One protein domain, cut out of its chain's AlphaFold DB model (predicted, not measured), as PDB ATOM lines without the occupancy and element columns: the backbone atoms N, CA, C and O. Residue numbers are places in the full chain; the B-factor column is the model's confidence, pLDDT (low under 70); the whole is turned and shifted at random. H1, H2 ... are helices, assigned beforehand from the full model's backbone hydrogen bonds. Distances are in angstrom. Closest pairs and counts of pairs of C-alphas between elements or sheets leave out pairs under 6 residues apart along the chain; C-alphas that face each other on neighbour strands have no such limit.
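AT A GLANCE: This is residues 27 to 60 and 68 to 125 of the 361 residues of a protein of Dethiosulfovibrio salsuginis (UniProt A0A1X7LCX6). Look for a long rod in which two long helices, H1 and H2, come close near their first residues and run from there to opposite ends of the whole. At one end the unnamed stretch of residues 50 to 60 folds back along H1; toward the other end H2 turns back into the shorter H3 as a helical hairpin, and H5 packs crosswise on H3, with the very short H4 at the corner after H3. The printed part has 92 residues with five named helices, in the order H1, H2, H3, H4, H5, and no named strand: the class is all helix. It is extended, with a radius of gyration of the C-alphas of 22.5 A and spans of 70 by 22 by 20 A.

HOW THE PARTS SIT: Begin with H1, residues 27 to 49, and H2, residues 68 to 95. They are close but not clearly touching: their closest C-alphas, those of Ile 27 and Val 71, are 7.3 A apart. They run opposite ways at a steep tilt of 49 degrees. Next find H3, residues 100 to 108, which forms a hairpin with H2. H2 touches it with residues 86 to 93 alone; the closest C-alphas, those of Ser 93 and Ser 103, are 6.0 A apart, and the helices run opposite ways at a shallow tilt of 29 degrees. H4, residues 112 to 115, and H3 touch only at the corner by their link, where the closest C-alphas, those of Lys 108 and Ser 115, are 4.4 A apart. H5, residues 119 to 125, touches H3 about perpendicular, at 79 degrees; the closest C-alphas, those of Thr 104 and Glu 123, are 5.5 A apart. H1 is apart from H3, H4 and H5. In H1, H3 and H5 every O i to N i+4 pair is within hydrogen-bond range, in H2 22 of 24 are, and H4 is too short for such a pair.

IN THESE COORDINATES: Find C-alpha 27 at (-25.164, -51.358, -33.280); from there H1 runs 32.5 A to C-alpha 49. After the cut, C-alpha 68 at (-34.674, -50.105, -29.723) begins H2, which runs 41.4 A to C-alpha 95. H3 runs 12.1 A from Leu 100 to Lys 108, and H4 5.0 A from Arg 112 to Ser 115. H5 runs 10.0 A from Arg 119 to C-alpha 125 at (-19.273, -26.892, -43.324).

THE WHOLE: The two C-alphas farthest apart, those of Phe 50 and Gly 97, are 69.8 A apart. Residues 61 to 67 are not printed; C-alphas 60 and 68 are 12.7 A apart across this cut, which lies in the link from H1 to H2. The links H2 to H3, H3 to H4 and H4 to H5 are tight. In the B-factor column you will find a mean pLDDT of 74.2 for the printed part, with residues 27 to 60 and 73 to 77 under 70.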
ATOM      1  N   ILE A  27     -25.011 -51.008 -34.703       63.78
ATOM      2  CA  ILE A  27     -25.164 -51.358 -33.280       63.78
ATOM      3  C   ILE A  27     -26.152 -52.515 -33.122       63.78
ATOM      4  O   ILE A  27     -25.844 -53.480 -32.423       63.78
ATOM      5  N   ARG A  28     -27.311 -52.449 -33.790       65.25
ATOM      6  CA  ARG A  28     -28.318 -53.520 -33.755       65.25
ATOM      7  C   ARG A  28     -27.732 -54.848 -34.242       65.25
ATOM      8  O   ARG A  28     -27.795 -55.839 -33.516       65.25
ATOM      9  N   ASP A  29     -27.083 -54.842 -35.404       68.81
ATOM     10  CA  ASP A  29     -26.455 -56.023 -36.005       68.81
ATOM     11  C   ASP A  29     -25.377 -56.625 -35.079       68.81
ATOM     12  O   ASP A  29     -25.292 -57.846 -34.923       68.81
ATOM     13  N   ALA A  30     -24.570 -55.783 -34.422       63.84
ATOM     14  CA  ALA A  30     -23.535 -56.226 -33.487       63.84
ATOM     15  C   ALA A  30     -24.118 -56.864 -32.215       63.84
ATOM     16  O   ALA A  30     -23.607 -57.886 -31.749       63.84
ATOM     17  N   VAL A  31     -25.195 -56.296 -31.664       64.81
ATOM     18  CA  VAL A  31     -25.870 -56.845 -30.478       64.81
ATOM     19  C   VAL A  31     -26.567 -58.166 -30.806       64.81
ATOM     20  O   VAL A  31     -26.422 -59.136 -30.058       64.81
ATOM     21  N   GLU A  32     -27.257 -58.251 -31.946       66.69
ATOM     22  CA  GLU A  32     -27.848 -59.507 -32.418       66.69
ATOM     23  C   GLU A  32     -26.790 -60.598 -32.616       66.69
ATOM     24  O   GLU A  32     -26.991 -61.748 -32.209       66.69
ATOM     25  N   LEU A  33     -25.647 -60.248 -33.214       68.81
ATOM     26  CA  LEU A  33     -24.530 -61.169 -33.398       68.81
ATOM     27  C   LEU A  33     -23.986 -61.665 -32.053       68.81
ATOM     28  O   LEU A  33     -23.808 -62.873 -31.882       68.81
ATOM     29  N   GLY A  34     -23.773 -60.759 -31.094       62.31
ATOM     30  CA  GLY A  34     -23.312 -61.099 -29.748       62.31
ATOM     31  C   GLY A  34     -24.259 -62.060 -29.032       62.31
ATOM     32  O   GLY A  34     -23.814 -63.028 -28.416       62.31
ATOM     33  N   TYR A  35     -25.571 -61.875 -29.183       66.06
ATOM     34  CA  TYR A  35     -26.559 -62.778 -28.598       66.06
ATOM     35  C   TYR A  35     -26.558 -64.164 -29.250       66.06
ATOM     36  O   TYR A  35     -26.609 -65.183 -28.559       66.06
ATOM     37  N   ARG A  36     -26.445 -64.232 -30.584       67.06
ATOM     38  CA  ARG A  36     -26.322 -65.511 -31.303       67.06
ATOM     39  C   ARG A  36     -25.070 -66.274 -30.867       67.06
ATOM     40  O   ARG A  36     -25.153 -67.480 -30.639       67.06
ATOM     41  N   GLN A  37     -23.944 -65.576 -30.714       67.62
ATOM     42  CA  GLN A  37     -22.685 -66.150 -30.228       67.62
ATOM     43  C   GLN A  37     -22.794 -66.615 -28.769       67.62
ATOM     44  O   GLN A  37     -22.431 -67.750 -28.463       67.62
ATOM     45  N   GLY A  38     -23.370 -65.802 -27.878       59.75
ATOM     46  CA  GLY A  38     -23.624 -66.185 -26.485       59.75
ATOM     47  C   GLY A  38     -24.532 -67.412 -26.379       59.75
ATOM     48  O   GLY A  38     -24.244 -68.348 -25.639       59.75
ATOM     49  N   GLY A  39     -25.576 -67.477 -27.204       61.88
ATOM     50  CA  GLY A  39     -26.455 -68.636 -27.300       61.88
ATOM     51  C   GLY A  39     -25.791 -69.905 -27.834       61.88
ATOM     52  O   GLY A  39     -26.200 -71.015 -27.497       61.88
ATOM     53  N   GLN A  40     -24.777 -69.779 -28.690       63.03
ATOM     54  CA  GLN A  40     -23.951 -70.915 -29.108       63.03
ATOM     55  C   GLN A  40     -23.049 -71.392 -27.965       63.03
ATOM     56  O   GLN A  40     -23.005 -72.593 -27.707       63.03
ATOM     57  N   LEU A  41     -22.412 -70.464 -27.242       59.06
ATOM     58  CA  LEU A  41     -21.558 -70.770 -26.094       59.06
ATOM     59  C   LEU A  41     -22.340 -71.462 -24.969       59.06
ATOM     60  O   LEU A  41     -21.898 -72.484 -24.451       59.06
ATOM     61  N   VAL A  42     -23.532 -70.959 -24.634       54.69
ATOM     62  CA  VAL A  42     -24.405 -71.588 -23.633       54.69
ATOM     63  C   VAL A  42     -24.831 -72.985 -24.082       54.69
ATOM     64  O   VAL A  42     -24.741 -73.909 -23.290       54.69
ATOM     65  N   ARG A  43     -25.179 -73.202 -25.358       57.97
ATOM     66  CA  ARG A  43     -25.480 -74.552 -25.881       57.97
ATOM     67  C   ARG A  43     -24.290 -75.510 -25.843       57.97
ATOM     68  O   ARG A  43     -24.474 -76.723 -25.740       57.97
ATOM     69  N   GLU A  44     -23.073 -75.002 -25.991       62.69
ATOM     70  CA  GLU A  44     -21.864 -75.810 -25.837       62.69
ATOM     71  C   GLU A  44     -21.614 -76.168 -24.363       62.69
ATOM     72  O   GLU A  44     -21.268 -77.309 -24.057       62.69
ATOM     73  N   LEU A  45     -21.846 -75.221 -23.448       56.31
ATOM     74  CA  LEU A  45     -21.738 -75.425 -22.002       56.31
ATOM     75  C   LEU A  45     -22.838 -76.351 -21.457       56.31
ATOM     76  O   LEU A  45     -22.520 -77.270 -20.708       56.31
ATOM     77  N   SER A  46     -24.098 -76.194 -21.873       54.34
ATOM     78  CA  SER A  46     -25.219 -77.051 -21.451       54.34
ATOM     79  C   SER A  46     -24.989 -78.515 -21.823       54.34
ATOM     80  O   SER A  46     -25.204 -79.397 -20.994       54.34
ATOM     81  N   ARG A  47     -24.421 -78.773 -23.013       58.75
ATOM     82  CA  ARG A  47     -23.997 -80.118 -23.440       58.75
ATOM     83  C   ARG A  47     -22.899 -80.723 -22.564       58.75
ATOM     84  O   ARG A  47     -22.821 -81.941 -22.458       58.75
ATOM     85  N   LYS A  48     -22.055 -79.896 -21.941       57.66
ATOM     86  CA  LYS A  48     -21.003 -80.343 -21.012       57.66
ATOM     87  C   LYS A  48     -21.512 -80.531 -19.576       57.66
ATOM     88  O   LYS A  48     -20.850 -81.219 -18.809       57.66
ATOM     89  N   VAL A  49     -22.653 -79.937 -19.208       51.56
ATOM     90  CA  VAL A  49     -23.138 -79.852 -17.812       51.56
ATOM     91  C   VAL A  49     -24.478 -80.588 -17.578       51.56
ATOM     92  O   VAL A  49     -24.980 -80.581 -16.462       51.56
ATOM     93  N   PHE A  50     -25.046 -81.289 -18.572       48.44
ATOM     94  CA  PHE A  50     -26.374 -81.940 -18.475       48.44
ATOM     95  C   PHE A  50     -27.491 -80.974 -18.020       48.44
ATOM     96  O   PHE A  50     -28.399 -81.345 -17.278       48.44
ATOM     97  N   LEU A  51     -27.434 -79.716 -18.464       50.69
ATOM     98  CA  LEU A  51     -28.575 -78.804 -18.368       50.69
ATOM     99  C   LEU A  51     -29.481 -79.048 -19.580       50.69
ATOM    100  O   LEU A  51     -28.973 -79.244 -20.681       50.69
ATOM    101  N   ALA A  52     -30.795 -79.075 -19.347       50.88
ATOM    102  CA  ALA A  52     -31.820 -79.455 -20.317       50.88
ATOM    103  C   ALA A  52     -31.625 -78.819 -21.714       50.88
ATOM    104  O   ALA A  52     -31.265 -77.646 -21.849       50.88
ATOM    105  N   ASP A  53     -31.866 -79.624 -22.755       51.62
ATOM    106  CA  ASP A  53     -31.681 -79.299 -24.182       51.62
ATOM    107  C   ASP A  53     -32.620 -78.187 -24.710       51.62
ATOM    108  O   ASP A  53     -32.603 -77.856 -25.897       51.62
ATOM    109  N   ASP A  54     -33.458 -77.605 -23.855       46.59
ATOM    110  CA  ASP A  54     -34.535 -76.678 -24.204       46.59
ATOM    111  C   ASP A  54     -34.156 -75.192 -24.085       46.59
ATOM    112  O   ASP A  54     -34.937 -74.323 -24.486       46.59
ATOM    113  N   TRP A  55     -32.941 -74.870 -23.623       48.88
ATOM    114  CA  TRP A  55     -32.454 -73.487 -23.582       48.88
ATOM    115  C   TRP A  55     -32.077 -72.974 -24.980       48.88
ATOM    116  O   TRP A  55     -30.914 -72.897 -25.388       48.88
ATOM    117  N   ASN A  56     -33.095 -72.599 -25.749       51.88
ATOM    118  CA  ASN A  56     -32.928 -71.837 -26.974       51.88
ATOM    119  C   ASN A  56     -32.666 -70.378 -26.611       51.88
ATOM    120  O   ASN A  56     -33.548 -69.685 -26.111       51.88
ATOM    121  N   ALA A  57     -31.458 -69.894 -26.904       51.97
ATOM    122  CA  ALA A  57     -31.145 -68.472 -26.871       51.97
ATOM    123  C   ALA A  57     -31.951 -67.737 -27.954       51.97
ATOM    124  O   ALA A  57     -31.461 -67.446 -29.045       51.97
ATOM    125  N   VAL A  58     -33.212 -67.459 -27.648       55.44
ATOM    126  CA  VAL A  58     -34.080 -66.530 -28.365       55.44
ATOM    127  C   VAL A  58     -33.924 -65.190 -27.665       55.44
ATOM    128  O   VAL A  58     -34.016 -65.141 -26.442       55.44
ATOM    129  N   LEU A  59     -33.604 -64.123 -28.402       56.41
ATOM    130  CA  LEU A  59     -33.605 -62.762 -27.853       56.41
ATOM    131  C   LEU A  59     -35.042 -62.478 -27.401       56.41
ATOM    132  O   LEU A  59     -35.921 -62.479 -28.266       56.41
ATOM    133  N   PRO A  60     -35.317 -62.286 -26.097       67.62
ATOM    134  CA  PRO A  60     -36.670 -61.988 -25.652       67.62
ATOM    135  C   PRO A  60     -37.151 -60.715 -26.347       67.62
ATOM    136  O   PRO A  60     -36.374 -59.767 -26.517       67.62
ATOM    137  N   ASP A  68     -34.130 -51.112 -28.806       70.12
ATOM    138  CA  ASP A  68     -34.674 -50.105 -29.723       70.12
ATOM    139  C   ASP A  68     -34.888 -48.739 -29.049       70.12
ATOM    140  O   ASP A  68     -34.782 -47.703 -29.705       70.12
ATOM    141  N   ARG A  69     -35.148 -48.718 -27.733       71.69
ATOM    142  CA  ARG A  69     -35.241 -47.479 -26.945       71.69
ATOM    143  C   ARG A  69     -33.879 -46.925 -26.531       71.69
ATOM    144  O   ARG A  69     -33.746 -45.713 -26.404       71.69
ATOM    145  N   TYR A  70     -32.881 -47.779 -26.321       71.56
ATOM    146  CA  TYR A  70     -31.557 -47.383 -25.835       71.56
ATOM    147  C   TYR A  70     -30.582 -46.981 -26.952       71.56
ATOM    148  O   TYR A  70     -29.767 -46.078 -26.779       71.56
ATOM    149  N   VAL A  71     -30.666 -47.613 -28.123       70.06
ATOM    150  CA  VAL A  71     -29.772 -47.361 -29.266       70.06
ATOM    151  C   VAL A  71     -29.782 -45.883 -29.717       70.06
ATOM    152  O   VAL A  71     -28.696 -45.359 -29.971       70.06
ATOM    153  N   PRO A  72     -30.916 -45.146 -29.712       71.06
ATOM    154  CA  PRO A  72     -30.913 -43.702 -29.970       71.06
ATOM    155  C   PRO A  72     -30.081 -42.888 -28.967       71.06
ATOM    156  O   PRO A  72     -29.412 -41.932 -29.359       71.06
ATOM    157  N   GLU A  73     -30.068 -43.271 -27.686       68.00
ATOM    158  CA  GLU A  73     -29.251 -42.604 -26.664       68.00
ATOM    159  C   GLU A  73     -27.755 -42.816 -26.916       68.00
ATOM    160  O   GLU A  73     -26.964 -41.879 -26.799       68.00
ATOM    161  N   LEU A  74     -27.363 -44.021 -27.338       65.06
ATOM    162  CA  LEU A  74     -25.982 -44.310 -27.734       65.06
ATOM    163  C   LEU A  74     -25.554 -43.499 -28.960       65.06
ATOM    164  O   LEU A  74     -24.443 -42.965 -28.982       65.06
ATOM    165  N   ALA A  75     -26.428 -43.377 -29.966       66.94
ATOM    166  CA  ALA A  75     -26.158 -42.529 -31.123       66.94
ATOM    167  C   ALA A  75     -25.974 -41.071 -30.727       66.94
ATOM    168  O   ALA A  75     -25.006 -40.462 -31.167       66.94
ATOM    169  N   ARG A  76     -26.803 -40.542 -29.822       63.97
ATOM    170  CA  ARG A  76     -26.641 -39.177 -29.310       63.97
ATOM    171  C   ARG A  76     -25.271 -38.958 -28.665       63.97
ATOM    172  O   ARG A  76     -24.630 -37.948 -28.939       63.97
ATOM    173  N   VAL A  77     -24.798 -39.889 -27.833       65.88
ATOM    174  CA  VAL A  77     -23.465 -39.786 -27.201       65.88
ATOM    175  C   VAL A  77     -22.361 -39.723 -28.256       65.88
ATOM    176  O   VAL A  77     -21.455 -38.893 -28.170       65.88
ATOM    177  N   TYR A  78     -22.449 -40.576 -29.272       72.00
ATOM    178  CA  TYR A  78     -21.478 -40.595 -30.356       72.00
ATOM    179  C   TYR A  78     -21.560 -39.330 -31.233       72.00
ATOM    180  O   TYR A  78     -20.530 -38.723 -31.515       72.00
ATOM    181  N   GLU A  79     -22.760 -38.866 -31.590       74.69
ATOM    182  CA  GLU A  79     -22.981 -37.617 -32.331       74.69
ATOM    183  C   GLU A  79     -22.379 -36.410 -31.607       74.69
ATOM    184  O   GLU A  79     -21.705 -35.595 -32.239       74.69
ATOM    185  N   VAL A  80     -22.554 -36.314 -30.283       71.50
ATOM    186  CA  VAL A  80     -21.930 -35.266 -29.459       71.50
ATOM    187  C   VAL A  80     -20.409 -35.302 -29.599       71.50
ATOM    188  O   VAL A  80     -19.807 -34.267 -29.881       71.50
ATOM    189  N   ALA A  81     -19.787 -36.480 -29.502       72.75
ATOM    190  CA  ALA A  81     -18.338 -36.614 -29.654       72.75
ATOM    191  C   ALA A  81     -17.848 -36.196 -31.056       72.75
ATOM    192  O   ALA A  81     -16.827 -35.517 -31.185       72.75
ATOM    193  N   VAL A  82     -18.580 -36.550 -32.120       80.50
ATOM    194  CA  VAL A  82     -18.241 -36.121 -33.491       80.50
ATOM    195  C   VAL A  82     -18.386 -34.603 -33.645       80.50
ATOM    196  O   VAL A  82     -17.514 -33.955 -34.228       80.50
ATOM    197  N   LEU A  83     -19.460 -34.019 -33.106       82.69
ATOM    198  CA  LEU A  83     -19.686 -32.573 -33.128       82.69
ATOM    199  C   LEU A  83     -18.583 -31.812 -32.386       82.69
ATOM    200  O   LEU A  83     -18.126 -30.780 -32.880       82.69
ATOM    201  N   GLU A  84     -18.112 -32.324 -31.249       80.62
ATOM    202  CA  GLU A  84     -16.983 -31.749 -30.509       80.62
ATOM    203  C   GLU A  84     -15.696 -31.757 -31.338       80.62
ATOM    204  O   GLU A  84     -15.040 -30.723 -31.460       80.62
ATOM    205  N   GLN A  85     -15.378 -32.870 -32.002       86.19
ATOM    206  CA  GLN A  85     -14.200 -32.963 -32.870       86.19
ATOM    207  C   GLN A  85     -14.270 -31.988 -34.055       86.19
ATOM    208  O   GLN A  85     -13.277 -31.336 -34.397       86.19
ATOM    209  N   VAL A  86     -15.447 -31.851 -34.678       87.88
ATOM    210  CA  VAL A  86     -15.676 -30.864 -35.746       87.88
ATOM    211  C   VAL A  86     -15.492 -29.448 -35.201       87.88
ATOM    212  O   VAL A  86     -14.752 -28.660 -35.796       87.88
ATOM    213  N   ARG A  87     -16.102 -29.128 -34.053       87.81
ATOM    214  CA  ARG A  87     -15.967 -27.828 -33.382       87.81
ATOM    215  C   ARG A  87     -14.506 -27.499 -33.090       87.81
ATOM    216  O   ARG A  87     -14.104 -26.357 -33.304       87.81
ATOM    217  N   ASP A  88     -13.712 -28.467 -32.646       88.44
ATOM    218  CA  ASP A  88     -12.298 -28.267 -32.334       88.44
ATOM    219  C   ASP A  88     -11.482 -27.926 -33.583       88.44
ATOM    220  O   ASP A  88     -10.655 -27.013 -33.549       88.44
ATOM    221  N   VAL A  89     -11.746 -28.597 -34.712       89.44
ATOM    222  CA  VAL A  89     -11.117 -28.258 -35.998       89.44
ATOM    223  C   VAL A  89     -11.498 -26.849 -36.448       89.44
ATOM    224  O   VAL A  89     -10.618 -26.082 -36.834       89.44
ATOM    225  N   ILE A  90     -12.778 -26.474 -36.375       87.94
ATOM    226  CA  ILE A  90     -13.223 -25.123 -36.754       87.94
ATOM    227  C   ILE A  90     -12.621 -24.062 -35.824       87.94
ATOM    228  O   ILE A  90     -12.087 -23.059 -36.291       87.94
ATOM    229  N   SER A  91     -12.640 -24.300 -34.515       85.75
ATOM    230  CA  SER A  91     -12.109 -23.367 -33.516       85.75
ATOM    231  C   SER A  91     -10.609 -23.149 -33.696       85.75
ATOM    232  O   SER A  91     -10.142 -22.010 -33.696       85.75
ATOM    233  N   ARG A  92      -9.847 -24.227 -33.908       85.44
ATOM    234  CA  ARG A  92      -8.417 -24.156 -34.227       85.44
ATOM    235  C   ARG A  92      -8.175 -23.441 -35.549       85.44
ATOM    236  O   ARG A  92      -7.322 -22.564 -35.613       85.44
ATOM    237  N   SER A  93      -8.975 -23.754 -36.572       86.44
ATOM    238  CA  SER A  93      -8.905 -23.100 -37.878       86.44
ATOM    239  C   SER A  93      -9.020 -21.584 -37.774       86.44
ATOM    240  O   SER A  93      -8.316 -20.883 -38.494       86.44
ATOM    241  N   LEU A  94      -9.896 -21.086 -36.902       83.88
ATOM    242  CA  LEU A  94     -10.074 -19.654 -36.672       83.88
ATOM    243  C   LEU A  94      -8.908 -19.052 -35.883       83.88
ATOM    244  O   LEU A  94      -8.390 -18.012 -36.274       83.88
ATOM    245  N   ARG A  95      -8.465 -19.713 -34.805       83.00
ATOM    246  CA  ARG A  95      -7.358 -19.231 -33.955       83.00
ATOM    247  C   ARG A  95      -6.020 -19.174 -34.691       83.00
ATOM    248  O   ARG A  95      -5.254 -18.243 -34.486       83.00
ATOM    249  N   GLU A  96      -5.742 -20.164 -35.532       87.00
ATOM    250  CA  GLU A  96      -4.477 -20.288 -36.271       87.00
ATOM    251  C   GLU A  96      -4.537 -19.676 -37.680       87.00
ATOM    252  O   GLU A  96      -3.549 -19.721 -38.411       87.00
ATOM    253  N   GLY A  97      -5.690 -19.138 -38.100       82.75
ATOM    254  CA  GLY A  97      -5.861 -18.561 -39.436       82.75
ATOM    255  C   GLY A  97      -5.680 -19.579 -40.570       82.75
ATOM    256  O   GLY A  97      -5.095 -19.271 -41.611       82.75
ATOM    257  N   LEU A  98      -6.140 -20.819 -40.379       87.00
ATOM    258  CA  LEU A  98      -5.976 -21.871 -41.380       87.00
ATOM    259  C   LEU A  98      -6.787 -21.565 -42.646       87.00
ATOM    260  O   LEU A  98      -7.922 -21.092 -42.599       87.00
ATOM    261  N   THR A  99      -6.219 -21.906 -43.805       89.38
ATOM    262  CA  THR A  99      -6.942 -21.801 -45.080       89.38
ATOM    263  C   THR A  99      -8.068 -22.825 -45.147       89.38
ATOM    264  O   THR A  99      -7.923 -23.945 -44.658       89.38
ATOM    265  N   LEU A 100      -9.141 -22.508 -45.879       87.94
ATOM    266  CA  LEU A 100     -10.268 -23.427 -46.066       87.94
ATOM    267  C   LEU A 100      -9.828 -24.822 -46.537       87.94
ATOM    268  O   LEU A 100     -10.316 -25.831 -46.041       87.94
ATOM    269  N   LYS A 101      -8.862 -24.888 -47.463       90.62
ATOM    270  CA  LYS A 101      -8.304 -26.154 -47.964       90.62
ATOM    271  C   LYS A 101      -7.709 -26.996 -46.831       90.62
ATOM    272  O   LYS A 101      -7.873 -28.217 -46.833       90.62
ATOM    273  N   ARG A 102      -7.011 -26.361 -45.886       91.75
ATOM    274  CA  ARG A 102      -6.421 -27.035 -44.727       91.75
ATOM    275  C   ARG A 102      -7.500 -27.460 -43.733       91.75
ATOM    276  O   ARG A 102      -7.515 -28.632 -43.375       91.75
ATOM    277  N   SER A 103      -8.452 -26.590 -43.403       90.12
ATOM    278  CA  SER A 103      -9.570 -26.919 -42.505       90.12
ATOM    279  C   SER A 103     -10.398 -28.090 -43.042       90.12
ATOM    280  O   SER A 103     -10.709 -29.022 -42.311       90.12
ATOM    281  N   THR A 104     -10.681 -28.122 -44.348       91.75
ATOM    282  CA  THR A 104     -11.352 -29.255 -45.005       91.75
ATOM    283  C   THR A 104     -10.545 -30.546 -44.915       91.75
ATOM    284  O   THR A 104     -11.123 -31.611 -44.695       91.75
ATOM    285  N   LYS A 105      -9.219 -30.481 -45.089       93.12
ATOM    286  CA  LYS A 105      -8.346 -31.653 -44.942       93.12
ATOM    287  C   LYS A 105      -8.377 -32.182 -43.508       93.12
ATOM    288  O   LYS A 105      -8.459 -33.392 -43.330       93.12
ATOM    289  N   GLU A 106      -8.340 -31.294 -42.517       92.81
ATOM    290  CA  GLU A 106      -8.412 -31.663 -41.100       92.81
ATOM    291  C   GLU A 106      -9.777 -32.258 -40.737       92.81
ATOM    292  O   GLU A 106      -9.813 -33.325 -40.133       92.81
ATOM    293  N   LEU A 107     -10.887 -31.668 -41.203       91.44
ATOM    294  CA  LEU A 107     -12.226 -32.249 -41.032       91.44
ATOM    295  C   LEU A 107     -12.301 -33.665 -41.609       91.44
ATOM    296  O   LEU A 107     -12.801 -34.582 -40.963       91.44
ATOM    297  N   LYS A 108     -11.752 -33.868 -42.811       91.56
ATOM    298  CA  LYS A 108     -11.727 -35.187 -43.454       91.56
ATOM    299  C   LYS A 108     -10.926 -36.227 -42.656       91.56
ATOM    300  O   LYS A 108     -11.150 -37.418 -42.840       91.56
ATOM    301  N   GLY A 109     -10.000 -35.786 -41.805       90.19
ATOM    302  CA  GLY A 109      -9.155 -36.636 -40.971       90.19
ATOM    303  C   GLY A 109      -9.723 -36.975 -39.590       90.19
ATOM    304  O   GLY A 109      -9.051 -37.696 -38.865       90.19
ATOM    305  N   ILE A 110     -10.913 -36.479 -39.218       88.25
ATOM    306  CA  ILE A 110     -11.483 -36.663 -37.870       88.25
ATOM    307  C   ILE A 110     -11.765 -38.142 -37.568       88.25
ATOM    308  O   ILE A 110     -11.203 -38.720 -36.643       88.25
ATOM    309  N   ASN A 111     -12.661 -38.754 -38.341       85.06
ATOM    310  CA  ASN A 111     -13.065 -40.144 -38.176       85.06
ATOM    311  C   ASN A 111     -13.611 -40.691 -39.503       85.06
ATOM    312  O   ASN A 111     -13.760 -39.957 -40.486       85.06
ATOM    313  N   ARG A 112     -13.929 -41.989 -39.538       81.69
ATOM    314  CA  ARG A 112     -14.397 -42.663 -40.757       81.69
ATOM    315  C   ARG A 112     -15.681 -42.048 -41.321       81.69
ATOM    316  O   ARG A 112     -15.812 -41.943 -42.538       81.69
ATOM    317  N   GLU A 113     -16.602 -41.625 -40.472       78.94
ATOM    318  CA  GLU A 113     -17.886 -41.066 -40.891       78.94
ATOM    319  C   GLU A 113     -17.728 -39.695 -41.546       78.94
ATOM    320  O   GLU A 113     -18.147 -39.505 -42.688       78.94
ATOM    321  N   VAL A 114     -17.025 -38.771 -40.886       84.19
ATOM    322  CA  VAL A 114     -16.740 -37.444 -41.443       84.19
ATOM    323  C   VAL A 114     -15.887 -37.571 -42.709       84.19
ATOM    324  O   VAL A 114     -16.121 -36.860 -43.689       84.19
ATOM    325  N   SER A 115     -14.950 -38.527 -42.741       84.94
ATOM    326  CA  SER A 115     -14.134 -38.809 -43.930       84.94
ATOM    327  C   SER A 115     -14.955 -39.282 -45.136       84.94
ATOM    328  O   SER A 115     -14.528 -39.087 -46.281       84.94
ATOM    329  N   GLY A 116     -16.129 -39.872 -44.879       85.12
ATOM    330  CA  GLY A 116     -17.076 -40.342 -45.884       85.12
ATOM    331  C   GLY A 116     -17.843 -39.216 -46.576       85.12
ATOM    332  O   GLY A 116     -18.393 -39.431 -47.657       85.12
ATOM    333  N   PHE A 117     -17.857 -38.001 -46.019       86.31
ATOM    334  CA  PHE A 117     -18.476 -36.867 -46.694       86.31
ATOM    335  C   PHE A 117     -17.692 -36.442 -47.938       86.31
ATOM    336  O   PHE A 117     -16.458 -36.384 -47.973       86.31
ATOM    337  N   ALA A 118     -18.439 -36.059 -48.974       90.81
ATOM    338  CA  ALA A 118     -17.861 -35.468 -50.168       90.81
ATOM    339  C   ALA A 118     -17.100 -34.176 -49.824       90.81
ATOM    340  O   ALA A 118     -17.520 -33.386 -48.975       90.81
ATOM    341  N   ARG A 119     -15.995 -33.921 -50.532       89.31
ATOM    342  CA  ARG A 119     -15.113 -32.775 -50.261       89.31
ATOM    343  C   ARG A 119     -15.861 -31.436 -50.246       89.31
ATOM    344  O   ARG A 119     -15.648 -30.643 -49.338       89.31
ATOM    345  N   HIS A 120     -16.759 -31.210 -51.204       87.88
ATOM    346  CA  HIS A 120     -17.539 -29.972 -51.292       87.88
ATOM    347  C   HIS A 120     -18.444 -29.753 -50.064       87.88
ATOM    348  O   HIS A 120     -18.670 -28.615 -49.661       87.88
ATOM    349  N   ARG A 121     -18.931 -30.832 -49.432       89.56
ATOM    350  CA  ARG A 121     -19.748 -30.764 -48.213       89.56
ATOM    351  C   ARG A 121     -18.904 -30.347 -47.013       89.56
ATOM    352  O   ARG A 121     -19.318 -29.475 -46.259       89.56
ATOM    353  N   LEU A 122     -17.703 -30.906 -46.878       90.19
ATOM    354  CA  LEU A 122     -16.752 -30.509 -45.835       90.19
ATOM    355  C   LEU A 122     -16.274 -29.061 -46.014       90.19
ATOM    356  O   LEU A 122     -16.158 -28.329 -45.036       90.19
ATOM    357  N   GLU A 123     -16.044 -28.622 -47.254       90.25
ATOM    358  CA  GLU A 123     -15.740 -27.216 -47.562       90.25
ATOM    359  C   GLU A 123     -16.907 -26.290 -47.195       90.25
ATOM    360  O   GLU A 123     -16.687 -25.209 -46.652       90.25
ATOM    361  N   CYS A 124     -18.146 -26.717 -47.454       90.56
ATOM    362  CA  CYS A 124     -19.340 -25.973 -47.066       90.56
ATOM    363  C   CYS A 124     -19.461 -25.826 -45.548       90.56
ATOM    364  O   CYS A 124     -19.700 -24.714 -45.076       90.56
ATOM    365  N   ILE A 125     -19.263 -26.912 -44.794       87.69
ATOM    366  CA  ILE A 125     -19.273 -26.892 -43.324       87.69
ATOM    367  C   ILE A 125     -18.180 -25.951 -42.815       87.69
ATOM    368  O   ILE A 125     -18.481 -24.996 -42.107       87.69
TER     369      ILE A 125